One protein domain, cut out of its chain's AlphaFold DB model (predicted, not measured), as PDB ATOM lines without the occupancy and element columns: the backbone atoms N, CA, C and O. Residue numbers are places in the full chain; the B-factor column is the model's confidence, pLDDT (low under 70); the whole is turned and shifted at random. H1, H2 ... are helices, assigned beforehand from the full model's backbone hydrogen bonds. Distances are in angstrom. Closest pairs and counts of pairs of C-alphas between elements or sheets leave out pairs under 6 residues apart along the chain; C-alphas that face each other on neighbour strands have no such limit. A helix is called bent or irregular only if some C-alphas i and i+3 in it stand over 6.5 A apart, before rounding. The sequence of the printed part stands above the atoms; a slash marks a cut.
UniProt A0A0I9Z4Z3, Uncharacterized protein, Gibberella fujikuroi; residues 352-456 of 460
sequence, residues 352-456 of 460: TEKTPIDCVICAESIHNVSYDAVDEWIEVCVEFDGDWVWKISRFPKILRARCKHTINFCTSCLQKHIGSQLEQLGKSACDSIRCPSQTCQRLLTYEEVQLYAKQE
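AT A GLANCE: This is residues 352 to 456 of the 460 residues of an uncharacterized protein of Gibberella fujikuroi (UniProt A0A0I9Z4Z3). Six mostly short helices are set among long loops: the longest, H4, and H6 make a V, the last residue of H6, Tyr 452, coming closest to H4 at Gln 415, with the short H5 at the open end of the V, while H1, H2 and H3 gather loosely toward the other end of the domain. Ahead of them, residues 352 to 373 run without a named element and fold back on themselves, residues 357 to 358 pairing antiparallel with residues 365 to 366. The printed part has 105 residues, with six named helices in the order H1 to H6 and no named strand. The class is all helix, although under half of the residues, 43 of the 105, are in named elements. The whole is compact, with a radius of gyration of the C-alphas of 13.9 A and spans of 37 by 32 by 25 A.

IN THESE COORDINATES: After residues 352 to 373, H1 is residues 374 to 381, 10.5 A long, beginning with C-alpha 374 at (218.660, 146.591, 214.109). H2 is residues 388 to 391, and H3 is residues 397 to 401. H3 is neither bent nor irregular, but only just: C-alphas 398 and 401 are 6.1 A apart. H4, residues 411 to 425, measures 20.8 A and begins with C-alpha 411 at (204.636, 155.521, 214.902). H5 is residues 429 to 432. H6, residues 446 to 452, is 10.1 A long and ends with C-alpha 452 at (207.710, 158.410, 220.959).

HOW THE PARTS SIT: H1 and H2 are close but not clearly touching, their closest C-alphas, those of Cys 381 and Val 389, being 7.0 A apart. H2 and H3 are also close but not clearly touching, at 7.0 A between the closest C-alphas, those of Trp 390 and Ile 398. H2 is close to H6 but not clearly touching it, with the C-alphas of Lys 391 and Tyr 452 closest at 7.8 A. H4 and H6 touch, with the C-alphas of Gln 415 and Tyr 452 closest at 5.8 A, and run opposite ways at a steep tilt of 50 degrees. H5 and H6 only just touch, with 3 pairs of C-alphas within 8 A, the closest being those of Asp 431 and Tyr 446 at 5.8 A. H1 and H4 are apart. Each O i to N i+4 pair is within hydrogen-bond range in H1, H4 and H6; in H3 it is 0 of 1, beside 1 of 2 O i to N i+3 pairs, and H2 and H5 are too short for an O i to N i+4 pair.

THE WHOLE: The two C-alphas farthest apart, those of Lys 354 and Ser 428, are 40.2 A apart. The printed part has no cut. The link from H5 to H6, 13 residues, is long. The mean pLDDT of the printed part is 86.3, and residue 372 and residues 455 to 456 are under 70.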
ATOM      1  N   THR A 352     213.159 151.470 201.052       86.38
ATOM      2  CA  THR A 352     211.934 151.000 201.692       86.38
ATOM      3  C   THR A 352     211.733 149.506 201.479       86.38
ATOM      4  O   THR A 352     212.280 148.905 200.549       86.38
ATOM      5  N   GLU A 353     210.975 148.887 202.380       84.56
ATOM      6  CA  GLU A 353     210.548 147.495 202.253       84.56
ATOM      7  C   GLU A 353     209.701 147.327 200.979       84.56
ATOM      8  O   GLU A 353     208.984 148.240 200.576       84.56
ATOM      9  N   LYS A 354     209.807 146.170 200.310       83.31
ATOM     10  CA  LYS A 354     209.111 145.924 199.029       83.31
ATOM     11  C   LYS A 354     207.597 145.819 199.189       83.31
ATOM     12  O   LYS A 354     206.860 146.158 198.271       83.31
ATOM     13  N   THR A 355     207.162 145.284 200.321       85.00
ATOM     14  CA  THR A 355     205.757 145.091 200.667       85.00
ATOM     15  C   THR A 355     205.383 146.108 201.734       85.00
ATOM     16  O   THR A 355     206.104 146.197 202.733       85.00
ATOM     17  N   PRO A 356     204.293 146.868 201.561       88.56
ATOM     18  CA  PRO A 356     203.821 147.746 202.616       88.56
ATOM     19  C   PRO A 356     203.316 146.930 203.811       88.56
ATOM     20  O   PRO A 356     202.918 145.771 203.675       88.56
ATOM     21  N   ILE A 357     203.340 147.555 204.983       89.00
ATOM     22  CA  ILE A 357     202.757 147.023 206.212       89.00
ATOM     23  C   ILE A 357     201.487 147.820 206.494       89.00
ATOM     24  O   ILE A 357     201.527 149.052 206.540       89.00
ATOM     25  N   ASP A 358     200.380 147.123 206.727       92.88
ATOM     26  CA  ASP A 358     199.128 147.761 207.121       92.88
ATOM     27  C   ASP A 358     199.128 148.033 208.625       92.88
ATOM     28  O   ASP A 358     199.362 147.142 209.450       92.88
ATOM     29  N   CYS A 359     198.871 149.285 208.997       93.19
ATOM     30  CA  CYS A 359     198.712 149.650 210.394       93.19
ATOM     31  C   CYS A 359     197.388 149.097 210.934       93.19
ATOM     32  O   CYS A 359     196.320 149.498 210.488       93.19
ATOM     33  N   VAL A 360     197.426 148.258 211.968       92.50
ATOM     34  CA  VAL A 360     196.223 147.663 212.580       92.50
ATOM     35  C   VAL A 360     195.284 148.697 213.222       92.50
ATOM     36  O   VAL A 360     194.120 148.401 213.468       92.50
ATOM     37  N   ILE A 361     195.776 149.910 213.500       92.94
ATOM     38  CA  ILE A 361     195.010 150.971 214.169       92.94
ATOM     39  C   ILE A 361     194.355 151.918 213.155       92.94
ATOM     40  O   ILE A 361     193.163 152.185 213.267       92.94
ATOM     41  N   CYS A 362     195.111 152.449 212.186       94.00
ATOM     42  CA  CYS A 362     194.574 153.389 211.189       94.00
ATOM     43  C   CYS A 362     194.242 152.755 209.833       94.00
ATOM     44  O   CYS A 362     193.718 153.453 208.971       94.00
ATOM     45  N   ALA A 363     194.548 151.470 209.631       92.88
ATOM     46  CA  ALA A 363     194.398 150.739 208.369       92.88
ATOM     47  C   ALA A 363     195.184 151.322 207.173       92.88
ATOM     48  O   ALA A 363     194.975 150.907 206.036       92.88
ATOM     49  N   GLU A 364     196.105 152.263 207.403       92.62
ATOM     50  CA  GLU A 364     196.972 152.796 206.349       92.62
ATOM     51  C   GLU A 364     198.050 151.778 205.955       92.62
ATOM     52  O   GLU A 364     198.718 151.204 206.819       92.62
ATOM     53  N   SER A 365     198.251 151.618 204.645       89.38
ATOM     54  CA  SER A 365     199.294 150.771 204.063       89.38
ATOM     55  C   SER A 365     200.578 151.576 203.860       89.38
ATOM     56  O   SER A 365     200.624 152.499 203.040       89.38
ATOM     57  N   ILE A 366     201.622 151.272 204.634       86.88
ATOM     58  CA  ILE A 366     202.816 152.119 204.750       86.88
ATOM     59  C   ILE A 366     204.073 151.322 204.389       86.88
ATOM     60  O   ILE A 366     204.353 150.270 204.960       86.88
ATOM     61  N   HIS A 367     204.886 151.862 203.480       85.12
ATOM     62  CA  HIS A 367     206.217 151.326 203.192       85.12
ATOM     63  C   HIS A 367     207.207 151.826 204.248       85.12
ATOM     64  O   HIS A 367     207.425 153.033 204.372       85.12
ATOM     65  N   ASN A 368     207.801 150.915 205.018       85.06
ATOM     66  CA  ASN A 368     208.759 151.282 206.057       85.06
ATOM     67  C   ASN A 368     210.206 151.295 205.543       85.06
ATOM     68  O   ASN A 368     210.501 150.711 204.502       85.06
ATOM     69  N   VAL A 369     211.114 151.930 206.290       84.31
ATOM     70  CA  VAL A 369     212.558 151.897 206.013       84.31
ATOM     71  C   VAL A 369     213.071 150.458 206.135       84.31
ATOM     72  O   VAL A 369     212.871 149.798 207.160       84.31
ATOM     73  N   SER A 370     213.733 149.982 205.080       81.00
ATOM     74  CA  SER A 370     214.328 148.650 204.985       81.00
ATOM     75  C   SER A 370     215.736 148.676 205.564       81.00
ATOM     76  O   SER A 370     216.639 149.271 204.982       81.00
ATOM     77  N   TYR A 371     215.921 147.965 206.666       74.44
ATOM     78  CA  TYR A 371     217.220 147.536 207.168       74.44
ATOM     79  C   TYR A 371     217.054 146.111 207.695       74.44
ATOM     80  O   TYR A 371     216.010 145.795 208.281       74.44
ATOM     81  N   ASP A 372     218.032 145.254 207.412       66.56
ATOM     82  CA  ASP A 372     217.892 143.804 207.575       66.56
ATOM     83  C   ASP A 372     218.005 143.398 209.058       66.56
ATOM     84  O   ASP A 372     217.256 142.534 209.522       66.56
ATOM     85  N   ALA A 373     218.834 144.106 209.838       74.88
ATOM     86  CA  ALA A 373     218.936 143.965 211.292       74.88
ATOM     87  C   ALA A 373     219.035 145.324 212.012       74.88
ATOM     88  O   ALA A 373     219.572 146.294 211.478       74.88
ATOM     89  N   VAL A 374     218.529 145.393 213.252       77.88
ATOM     90  CA  VAL A 374     218.660 146.591 214.109       77.88
ATOM     91  C   VAL A 374     220.132 146.884 214.411       77.88
ATOM     92  O   VAL A 374     220.524 148.045 214.410       77.88
ATOM     93  N   ASP A 375     220.946 145.849 214.607       78.50
ATOM     94  CA  ASP A 375     222.368 146.004 214.926       78.50
ATOM     95  C   ASP A 375     223.152 146.613 213.754       78.50
ATOM     96  O   ASP A 375     223.925 147.544 213.953       78.50
ATOM     97  N   GLU A 376     222.869 146.177 212.520       76.50
ATOM     98  CA  GLU A 376     223.444 146.761 211.298       76.50
ATOM     99  C   GLU A 376     223.024 148.232 211.131       76.50
ATOM    100  O   GLU A 376     223.830 149.092 210.777       76.50
ATOM    101  N   TRP A 377     221.764 148.551 211.441       83.19
ATOM    102  CA  TRP A 377     221.266 149.925 211.413       83.19
ATOM    103  C   TRP A 377     221.989 150.826 212.425       83.19
ATOM    104  O   TRP A 377     222.377 151.946 212.081       83.19
ATOM    105  N   ILE A 378     222.203 150.335 213.649       83.88
ATOM    106  CA  ILE A 378     222.966 151.041 214.687       83.88
ATOM    107  C   ILE A 378     224.416 151.238 214.232       83.88
ATOM    108  O   ILE A 378     224.934 152.344 214.351       83.88
ATOM    109  N   GLU A 379     225.053 150.205 213.676       85.00
ATOM    110  CA  GLU A 379     226.442 150.269 213.216       85.00
ATOM    111  C   GLU A 379     226.637 151.345 212.138       85.00
ATOM    112  O   GLU A 379     227.554 152.161 212.233       85.00
ATOM    113  N   VAL A 380     225.734 151.433 211.153       83.19
ATOM    114  CA  VAL A 380     225.813 152.469 210.106       83.19
ATOM    115  C   VAL A 380     225.568 153.878 210.661       83.19
ATOM    116  O   VAL A 380     226.114 154.859 210.139       83.19
ATOM    117  N   CYS A 381     224.758 153.992 211.715       86.19
ATOM    118  CA  CYS A 381     224.384 155.267 212.326       86.19
ATOM    119  C   CYS A 381     225.276 155.677 213.508       86.19
ATOM    120  O   CYS A 381     225.064 156.758 214.046       86.19
ATOM    121  N   VAL A 382     226.282 154.880 213.885       85.19
ATOM    122  CA  VAL A 382     227.086 155.064 215.113       85.19
ATOM    123  C   VAL A 382     227.804 156.417 215.198       85.19
ATOM    124  O   VAL A 382     228.068 156.918 216.282       85.19
ATOM    125  N   GLU A 383     228.121 157.040 214.059       85.06
ATOM    126  CA  GLU A 383     228.743 158.372 214.019       85.06
ATOM    127  C   GLU A 383     227.743 159.528 214.223       85.06
ATOM    128  O   GLU A 383     228.139 160.699 214.203       85.06
ATOM    129  N   PHE A 384     226.451 159.221 214.336       88.12
ATOM    130  CA  PHE A 384     225.342 160.167 214.280       88.12
ATOM    131  C   PHE A 384     224.346 159.874 215.404       88.12
ATOM    132  O   PHE A 384     223.281 159.292 215.185       88.12
ATOM    133  N   ASP A 385     224.682 160.311 216.610       84.56
ATOM    134  CA  ASP A 385     223.875 160.054 217.797       84.56
ATOM    135  C   ASP A 385     222.516 160.775 217.773       84.56
ATOM    136  O   ASP A 385     222.326 161.813 217.126       84.56
ATOM    137  N   GLY A 386     221.558 160.210 218.509       85.50
ATOM    138  CA  GLY A 386     220.261 160.817 218.798       85.50
ATOM    139  C   GLY A 386     219.058 159.954 218.413       85.50
ATOM    140  O   GLY A 386     219.140 158.995 217.646       85.50
ATOM    141  N   ASP A 387     217.889 160.346 218.916       87.19
ATOM    142  CA  ASP A 387     216.608 159.649 218.720       87.19
ATOM    143  C   ASP A 387     216.185 159.473 217.256       87.19
ATOM    144  O   ASP A 387     215.304 158.663 216.941       87.19
ATOM    145  N   TRP A 388     216.752 160.277 216.354       88.25
ATOM    146  CA  TRP A 388     216.410 160.273 214.937       88.25
ATOM    147  C   TRP A 388     216.561 158.883 214.307       88.25
ATOM    148  O   TRP A 388     215.738 158.509 213.469       88.25
ATOM    149  N   VAL A 389     217.539 158.101 214.781       88.12
ATOM    150  CA  VAL A 389     217.824 156.715 214.378       88.12
ATOM    151  C   VAL A 389     216.564 155.848 214.464       88.12
ATOM    152  O   VAL A 389     216.352 154.963 213.638       88.12
ATOM    153  N   TRP A 390     215.687 156.133 215.427       86.88
ATOM    154  CA  TRP A 390     214.426 155.420 215.621       86.88
ATOM    155  C   TRP A 390     213.234 156.146 215.005       86.88
ATOM    156  O   TRP A 390     212.327 155.500 214.477       86.88
ATOM    157  N   LYS A 391     213.231 157.484 215.060       86.56
ATOM    158  CA  LYS A 391     212.126 158.333 214.580       86.56
ATOM    159  C   LYS A 391     211.981 158.335 213.058       86.56
ATOM    160  O   LYS A 391     210.881 158.565 212.569       86.56
ATOM    161  N   ILE A 392     213.050 158.025 212.324       87.12
ATOM    162  CA  ILE A 392     213.026 157.914 210.859       87.12
ATOM    163  C   ILE A 392     212.178 156.731 210.358       87.12
ATOM    164  O   ILE A 392     211.724 156.716 209.213       87.12
ATOM    165  N   SER A 393     211.939 155.730 211.214       87.50
ATOM    166  CA  SER A 393     211.101 154.574 210.900       87.50
ATOM    167  C   SER A 393     209.619 154.892 211.122       87.50
ATOM    168  O   SER A 393     209.203 155.375 212.179       87.50
ATOM    169  N   ARG A 394     208.781 154.538 210.142       88.75
ATOM    170  CA  ARG A 394     207.319 154.724 210.206       88.75
ATOM    171  C   ARG A 394     206.630 153.722 211.133       88.75
ATOM    172  O   ARG A 394     205.485 153.947 211.520       88.75
ATOM    173  N   PHE A 395     207.328 152.649 211.502       90.00
ATOM    174  CA  PHE A 395     206.920 151.706 212.544       90.00
ATOM    175  C   PHE A 395     207.964 151.681 213.667       90.00
ATOM    176  O   PHE A 395     209.163 151.717 213.376       90.00
ATOM    177  N   PRO A 396     207.559 151.567 214.941       89.06
ATOM    178  CA  PRO A 396     208.462 151.658 216.084       89.06
ATOM    179  C   PRO A 396     209.252 150.354 216.288       89.06
ATOM    180  O   PRO A 396     209.002 149.573 217.206       89.06
ATOM    181  N   LYS A 397     210.215 150.097 215.393       82.25
ATOM    182  CA  LYS A 397     210.994 148.849 215.316       82.25
ATOM    183  C   LYS A 397     211.786 148.542 216.595       82.25
ATOM    184  O   LYS A 397     211.937 147.365 216.907       82.25
ATOM    185  N   ILE A 398     212.195 149.549 217.377       82.88
ATOM    186  CA  ILE A 398     212.864 149.344 218.677       82.88
ATOM    187  C   ILE A 398     212.008 148.513 219.644       82.88
ATOM    188  O   ILE A 398     212.525 147.703 220.411       82.88
ATOM    189  N   LEU A 399     210.678 148.630 219.545       86.06
ATOM    190  CA  LEU A 399     209.764 147.869 220.387       86.06
ATOM    191  C   LEU A 399     209.771 146.380 220.033       86.06
ATOM    192  O   LEU A 399     209.461 145.572 220.898       86.06
ATOM    193  N   ARG A 400     210.155 145.987 218.810       78.31
ATOM    194  CA  ARG A 400     210.163 144.581 218.365       78.31
ATOM    195  C   ARG A 400     211.110 143.708 219.188       78.31
ATOM    196  O   ARG A 400     210.818 142.537 219.390       78.31
ATOM    197  N   ALA A 401     212.218 144.266 219.676       74.25
ATOM    198  CA  ALA A 401     213.170 143.519 220.497       74.25
ATOM    199  C   ALA A 401     212.574 143.102 221.857       74.25
ATOM    200  O   ALA A 401     212.988 142.104 222.439       74.25
ATOM    201  N   ARG A 402     211.595 143.862 222.367       80.75
ATOM    202  CA  ARG A 402     211.034 143.697 223.720       80.75
ATOM    203  C   ARG A 402     209.586 143.211 223.712       80.75
ATOM    204  O   ARG A 402     209.153 142.497 224.615       80.75
ATOM    205  N   CYS A 403     208.824 143.578 222.691       82.12
ATOM    206  CA  CYS A 403     207.493 143.066 222.432       82.12
ATOM    207  C   CYS A 403     207.612 141.697 221.757       82.12
ATOM    208  O   CYS A 403     208.111 141.593 220.642       82.12
ATOM    209  N   LYS A 404     207.106 140.637 222.399       82.19
ATOM    210  CA  LYS A 404     207.082 139.264 221.853       82.19
ATOM    211  C   LYS A 404     206.036 139.081 220.733       82.19
ATOM    212  O   LYS A 404     205.350 138.069 220.683       82.19
ATOM    213  N   HIS A 405     205.862 140.081 219.873       86.00
ATOM    214  CA  HIS A 405     204.946 140.064 218.736       86.00
ATOM    215  C   HIS A 405     205.459 140.986 217.623       86.00
ATOM    216  O   HIS A 405     206.277 141.880 217.846       86.00
ATOM    217  N   THR A 406     204.939 140.800 216.412       86.88
ATOM    218  CA  THR A 406     205.224 141.699 215.290       86.88
ATOM    219  C   THR A 406     204.615 143.075 215.547       86.88
ATOM    220  O   THR A 406     203.454 143.186 215.943       86.88
ATOM    221  N   ILE A 407     205.392 144.132 215.317       89.19
ATOM    222  CA  ILE A 407     204.913 145.511 215.409       89.19
ATOM    223  C   ILE A 407     204.183 145.862 214.110       89.19
ATOM    224  O   ILE A 407     204.814 146.024 213.071       89.19
ATOM    225  N   ASN A 408     202.859 145.970 214.179       88.56
ATOM    226  CA  ASN A 408     201.969 146.281 213.055       88.56
ATOM    227  C   ASN A 408     201.138 147.553 213.299       88.56
ATOM    228  O   ASN A 408     200.084 147.729 212.705       88.56
ATOM    229  N   PHE A 409     201.589 148.444 214.179       92.50
ATOM    230  CA  PHE A 409     201.016 149.777 214.366       92.50
ATOM    231  C   PHE A 409     202.070 150.834 214.034       92.50
ATOM    232  O   PHE A 409     203.239 150.688 214.396       92.50
ATOM    233  N   CYS A 410     201.674 151.892 213.330       92.31
ATOM    234  CA  CYS A 410     202.598 152.938 212.909       92.31
ATOM    235  C   CYS A 410     202.973 153.878 214.068       92.31
ATOM    236  O   CYS A 410     202.270 153.986 215.080       92.31
ATOM    237  N   THR A 411     204.089 154.587 213.907       91.88
ATOM    238  CA  THR A 411     204.636 155.521 214.902       91.88
ATOM    239  C   THR A 411     203.646 156.639 215.252       91.88
ATOM    240  O   THR A 411     203.551 157.023 216.416       91.88
ATOM    241  N   SER A 412     202.845 157.119 214.292       91.50
ATOM    242  CA  SER A 412     201.831 158.155 214.541       91.50
ATOM    243  C   SER A 412     200.661 157.647 215.396       91.50
ATOM    244  O   SER A 412     200.161 158.372 216.257       91.50
ATOM    245  N   CYS A 413     200.239 156.393 215.216       94.38
ATOM    246  CA  CYS A 413     199.239 155.765 216.079       94.38
ATOM    247  C   CYS A 413     199.786 155.508 217.488       94.38
ATOM    248  O   CYS A 413     199.074 155.759 218.459       94.38
ATOM    249  N   LEU A 414     201.049 155.082 217.615       93.81
ATOM    250  CA  LEU A 414     201.706 154.955 218.921       93.81
ATOM    251  C   LEU A 414     201.777 156.307 219.648       93.81
ATOM    252  O   LEU A 414     201.437 156.385 220.824       93.81
ATOM    253  N   GLN A 415     202.155 157.374 218.940       92.62
ATOM    254  CA  GLN A 415     202.168 158.748 219.451       92.62
ATOM    255  C   GLN A 415     200.816 159.172 220.027       92.62
ATOM    256  O   GLN A 415     200.750 159.694 221.139       92.62
ATOM    257  N   LYS A 416     199.732 158.942 219.276       92.50
ATOM    258  CA  LYS A 416     198.367 159.260 219.720       92.50
ATOM    259  C   LYS A 416     197.975 158.440 220.947       92.50
ATOM    260  O   LYS A 416     197.452 159.008 221.895       92.50
ATOM    261  N   HIS A 417     198.278 157.140 220.951       93.06
ATOM    262  CA  HIS A 417     198.014 156.256 222.091       93.06
ATOM    263  C   HIS A 417     198.716 156.735 223.363       93.06
ATOM    264  O   HIS A 417     198.066 156.893 224.392       93.06
ATOM    265  N   ILE A 418     200.018 157.032 223.285       92.25
ATOM    266  CA  ILE A 418     200.791 157.574 224.412       92.25
ATOM    267  C   ILE A 418     200.167 158.885 224.909       92.25
ATOM    268  O   ILE A 418     199.940 159.032 226.107       92.25
ATOM    269  N   GLY A 419     199.844 159.807 223.996       90.19
ATOM    270  CA  GLY A 419     199.210 161.083 224.340       90.19
ATOM    271  C   GLY A 419     197.891 160.901 225.091       90.19
ATOM    272  O   GLY A 419     197.736 161.425 226.189       90.19
ATOM    273  N   SER A 420     196.978 160.086 224.557       89.94
ATOM    274  CA  SER A 420     195.681 159.823 225.191       89.94
ATOM    275  C   SER A 420     195.807 159.119 226.545       89.94
ATOM    276  O   SER A 420     195.037 159.407 227.456       89.94
ATOM    277  N   GLN A 421     196.780 158.217 226.714       90.88
ATOM    278  CA  GLN A 421     197.023 157.563 228.004       90.88
ATOM    279  C   GLN A 421     197.551 158.549 229.053       90.88
ATOM    280  O   GLN A 421     197.105 158.510 230.196       90.88
ATOM    281  N   LEU A 422     198.443 159.467 228.674       88.69
ATOM    282  CA  LEU A 422     198.951 160.501 229.582       88.69
ATOM    283  C   LEU A 422     197.886 161.545 229.943       88.69
ATOM    284  O   LEU A 422     197.885 162.047 231.064       88.69
ATOM    285  N   GLU A 423     196.960 161.846 229.032       87.44
ATOM    286  CA  GLU A 423     195.792 162.689 229.322       87.44
ATOM    287  C   GLU A 423     194.836 162.024 230.325       87.44
ATOM    288  O   GLU A 423     194.305 162.698 231.204       87.44
ATOM    289  N   GLN A 424     194.636 160.705 230.225       86.81
ATOM    290  CA  GLN A 424     193.723 159.953 231.094       86.81
ATOM    291  C   GLN A 424     194.315 159.619 232.469       86.81
ATOM    292  O   GLN A 424     193.626 159.725 233.480       86.81
ATOM    293  N   LEU A 425     195.574 159.179 232.508       84.94
ATOM    294  CA  LEU A 425     196.240 158.679 233.715       84.94
ATOM    295  C   LEU A 425     197.082 159.753 234.426       84.94
ATOM    296  O   LEU A 425     197.533 159.536 235.550       84.94
ATOM    297  N   GLY A 426     197.290 160.905 233.784       81.44
ATOM    298  CA  GLY A 426     198.157 161.980 234.254       81.44
ATOM    299  C   GLY A 426     199.596 161.866 233.734       81.44
ATOM    300  O   GLY A 426     200.098 160.784 233.432       81.44
ATOM    301  N   LYS A 427     200.297 163.009 233.656       77.06
ATOM    302  CA  LYS A 427     201.653 163.113 233.074       77.06
ATOM    303  C   LYS A 427     202.717 162.264 233.789       77.06
ATOM    304  O   LYS A 427     203.706 161.879 233.173       77.06
ATOM    305  N   SER A 428     202.517 161.948 235.068       78.81
ATOM    306  CA  SER A 428     203.412 161.092 235.858       78.81
ATOM    307  C   SER A 428     203.244 159.596 235.571       78.81
ATOM    308  O   SER A 428     204.074 158.802 236.002       78.81
ATOM    309  N   ALA A 429     202.216 159.189 234.822       81.94
ATOM    310  CA  ALA A 429     201.906 157.785 234.555       81.94
ATOM    311  C   ALA A 429     202.694 157.185 233.373       81.94
ATOM    312  O   ALA A 429     202.224 156.238 232.742       81.94
ATOM    313  N   CYS A 430     203.886 157.713 233.065       81.56
ATOM    314  CA  CYS A 430     204.717 157.246 231.950       81.56
ATOM    315  C   CYS A 430     205.017 155.737 232.037       81.56
ATOM    316  O   CYS A 430     204.944 155.044 231.026       81.56
ATOM    317  N   ASP A 431     205.228 155.209 233.245       82.94
ATOM    318  CA  ASP A 431     205.540 153.790 233.471       82.94
ATOM    319  C   ASP A 431     204.306 152.866 233.433       82.94
ATOM    320  O   ASP A 431     204.422 151.644 233.533       82.94
ATOM    321  N   SER A 432     203.106 153.435 233.273       85.50
ATOM    322  CA  SER A 432     201.826 152.710 233.275       85.50
ATOM    323  C   SER A 432     201.241 152.507 231.874       85.50
ATOM    324  O   SER A 432     200.187 151.881 231.724       85.50
ATOM    325  N   ILE A 433     201.901 153.017 230.830       90.38
ATOM    326  CA  ILE A 433     201.398 152.957 229.455       90.38
ATOM    327  C   ILE A 433     201.652 151.570 228.866       90.38
ATOM    328  O   ILE A 433     202.790 151.123 228.739       90.38
ATOM    329  N   ARG A 434     200.585 150.883 228.447       91.56
ATOM    330  CA  ARG A 434     200.672 149.564 227.799       91.56
ATOM    331  C   ARG A 434     200.932 149.674 226.301       91.56
ATOM    332  O   ARG A 434     200.553 150.654 225.659       91.56
ATOM    333  N   CYS A 435     201.521 148.621 225.738       91.56
ATOM    334  CA  CYS A 435     201.613 148.427 224.297       91.56
ATOM    335  C   CYS A 435     200.216 148.538 223.640       91.56
ATOM    336  O   CYS A 435     199.263 147.969 224.168       91.56
ATOM    337  N   PRO A 436     200.077 149.208 222.477       91.69
ATOM    338  CA  PRO A 436     198.788 149.330 221.786       91.69
ATOM    339  C   PRO A 436     198.240 148.008 221.230       91.69
ATOM    340  O   PRO A 436     197.066 147.922 220.877       91.69
ATOM    341  N   SER A 437     199.091 146.987 221.079       89.19
ATOM    342  CA  SER A 437     198.662 145.690 220.556       89.19
ATOM    343  C   SER A 437     197.768 144.975 221.566       89.19
ATOM    344  O   SER A 437     198.170 144.750 222.705       89.19
ATOM    345  N   GLN A 438     196.592 144.525 221.125       84.00
ATOM    346  CA  GLN A 438     195.629 143.812 221.975       84.00
ATOM    347  C   GLN A 438     196.202 142.519 222.577       84.00
ATOM    348  O   GLN A 438     195.807 142.100 223.663       84.00
ATOM    349  N   THR A 439     197.159 141.895 221.890       84.88
ATOM    350  CA  THR A 439     197.812 140.655 222.329       84.88
ATOM    351  C   THR A 439     199.034 140.900 223.217       84.88
ATOM    352  O   THR A 439     199.677 139.946 223.652       84.88
ATOM    353  N   CYS A 440     199.372 142.161 223.507       89.00
ATOM    354  CA  CYS A 440     200.564 142.535 224.258       89.00
ATOM    355  C   CYS A 440     200.214 143.349 225.501       89.00
ATOM    356  O   CYS A 440     199.805 144.500 225.423       89.00
ATOM    357  N   GLN A 441     200.460 142.771 226.672       86.69
ATOM    358  CA  GLN A 441     200.223 143.433 227.960       86.69
ATOM    359  C   GLN A 441     201.470 144.132 228.522       86.69
ATOM    360  O   GLN A 441     201.481 144.532 229.685       86.69
ATOM    361  N   ARG A 442     202.535 144.259 227.720       91.62
ATOM    362  CA  ARG A 442     203.801 144.862 228.152       91.62
ATOM    363  C   ARG A 442     203.620 146.358 228.412       91.62
ATOM    364  O   ARG A 442     203.038 147.057 227.582       91.62
ATOM    365  N   LEU A 443     204.184 146.835 229.517       91.50
ATOM    366  CA  LEU A 443     204.354 148.260 229.791       91.50
ATOM    367  C   LEU A 443     205.531 148.812 228.982       91.50
ATOM    368  O   LEU A 443     206.590 148.181 228.896       91.50
ATOM    369  N   LEU A 444     205.318 149.961 228.349       90.75
ATOM    370  CA  LEU A 444     206.379 150.720 227.703       90.75
ATOM    371  C   LEU A 444     207.317 151.262 228.784       90.75
ATOM    372  O   LEU A 444     206.861 151.647 229.857       90.75
ATOM    373  N   THR A 445     208.620 151.260 228.517       89.38
ATOM    374  CA  THR A 445     209.576 151.866 229.454       89.38
ATOM    375  C   THR A 445     209.528 153.386 229.335       89.38
ATOM    376  O   THR A 445     209.119 153.910 228.294       89.38
ATOM    377  N   TYR A 446     209.978 154.100 230.369       87.94
ATOM    378  CA  TYR A 446     210.056 155.561 230.338       87.94
ATOM    379  C   TYR A 446     210.786 156.073 229.088       87.94
ATOM    380  O   TYR A 446     210.296 156.975 228.416       87.94
ATOM    381  N   GLU A 447     211.901 155.442 228.707       87.06
ATOM    382  CA  GLU A 447     212.684 155.834 227.530       87.06
ATOM    383  C   GLU A 447     211.904 155.635 226.222       87.06
ATOM    384  O   GLU A 447     212.007 156.442 225.303       87.06
ATOM    385  N   GLU A 448     211.085 154.583 226.126       90.06
ATOM    386  CA  GLU A 448     210.238 154.330 224.952       90.06
ATOM    387  C   GLU A 448     209.106 155.357 224.851       90.06
ATOM    388  O   GLU A 448     208.785 155.829 223.756       90.06
ATOM    389  N   VAL A 449     208.510 155.721 225.990       89.56
ATOM    390  CA  VAL A 449     207.483 156.765 226.063       89.56
ATOM    391  C   VAL A 449     208.089 158.119 225.710       89.56
ATOM    392  O   VAL A 449     207.524 158.834 224.887       89.56
ATOM    393  N   GLN A 450     209.258 158.451 226.256       87.94
ATOM    394  CA  GLN A 450     209.973 159.690 225.964       87.94
ATOM    395  C   GLN A 450     210.367 159.792 224.485       87.94
ATOM    396  O   GLN A 450     210.193 160.845 223.869       87.94
ATOM    397  N   LEU A 451     210.837 158.692 223.893       88.44
ATOM    398  CA  LEU A 451     211.220 158.632 222.485       88.44
ATOM    399  C   LEU A 451     210.033 158.919 221.558       88.44
ATOM    400  O   LEU A 451     210.188 159.631 220.563       88.44
ATOM    401  N   TYR A 452     208.862 158.352 221.856       89.88
ATOM    402  CA  TYR A 452     207.710 158.410 220.959       89.88
ATOM    403  C   TYR A 452     206.645 159.429 221.337       89.88
ATOM    404  O   TYR A 452     205.796 159.686 220.496       89.88
ATOM    405  N   ALA A 453     206.646 160.043 222.516       86.19
ATOM    406  CA  ALA A 453     205.688 161.107 222.801       86.19
ATOM    407  C   ALA A 453     205.955 162.360 221.952       86.19
ATOM    408  O   ALA A 453     207.034 162.563 221.386       86.19
ATOM    409  N   LYS A 454     204.958 163.249 221.886       79.31
ATOM    410  CA  LYS A 454     205.162 164.585 221.320       79.31
ATOM    411  C   LYS A 454     206.070 165.396 222.247       79.31
ATOM    412  O   LYS A 454     205.992 165.265 223.463       79.31
ATOM    413  N   GLN A 455     206.891 166.281 221.681       69.19
ATOM    414  CA  GLN A 455     207.780 167.146 222.474       69.19
ATOM    415  C   GLN A 455     207.010 167.996 223.497       69.19
ATOM    416  O   GLN A 455     207.457 168.156 224.628       69.19
ATOM    417  N   GLU A 456     205.813 168.460 223.134       67.75
ATOM    418  CA  GLU A 456     204.904 169.225 224.001       67.75
ATOM    419  C   GLU A 456     204.479 168.455 225.262       67.75
ATOM    420  O   GLU A 456     204.169 169.056 226.288       67.75
TER     421      GLU A 456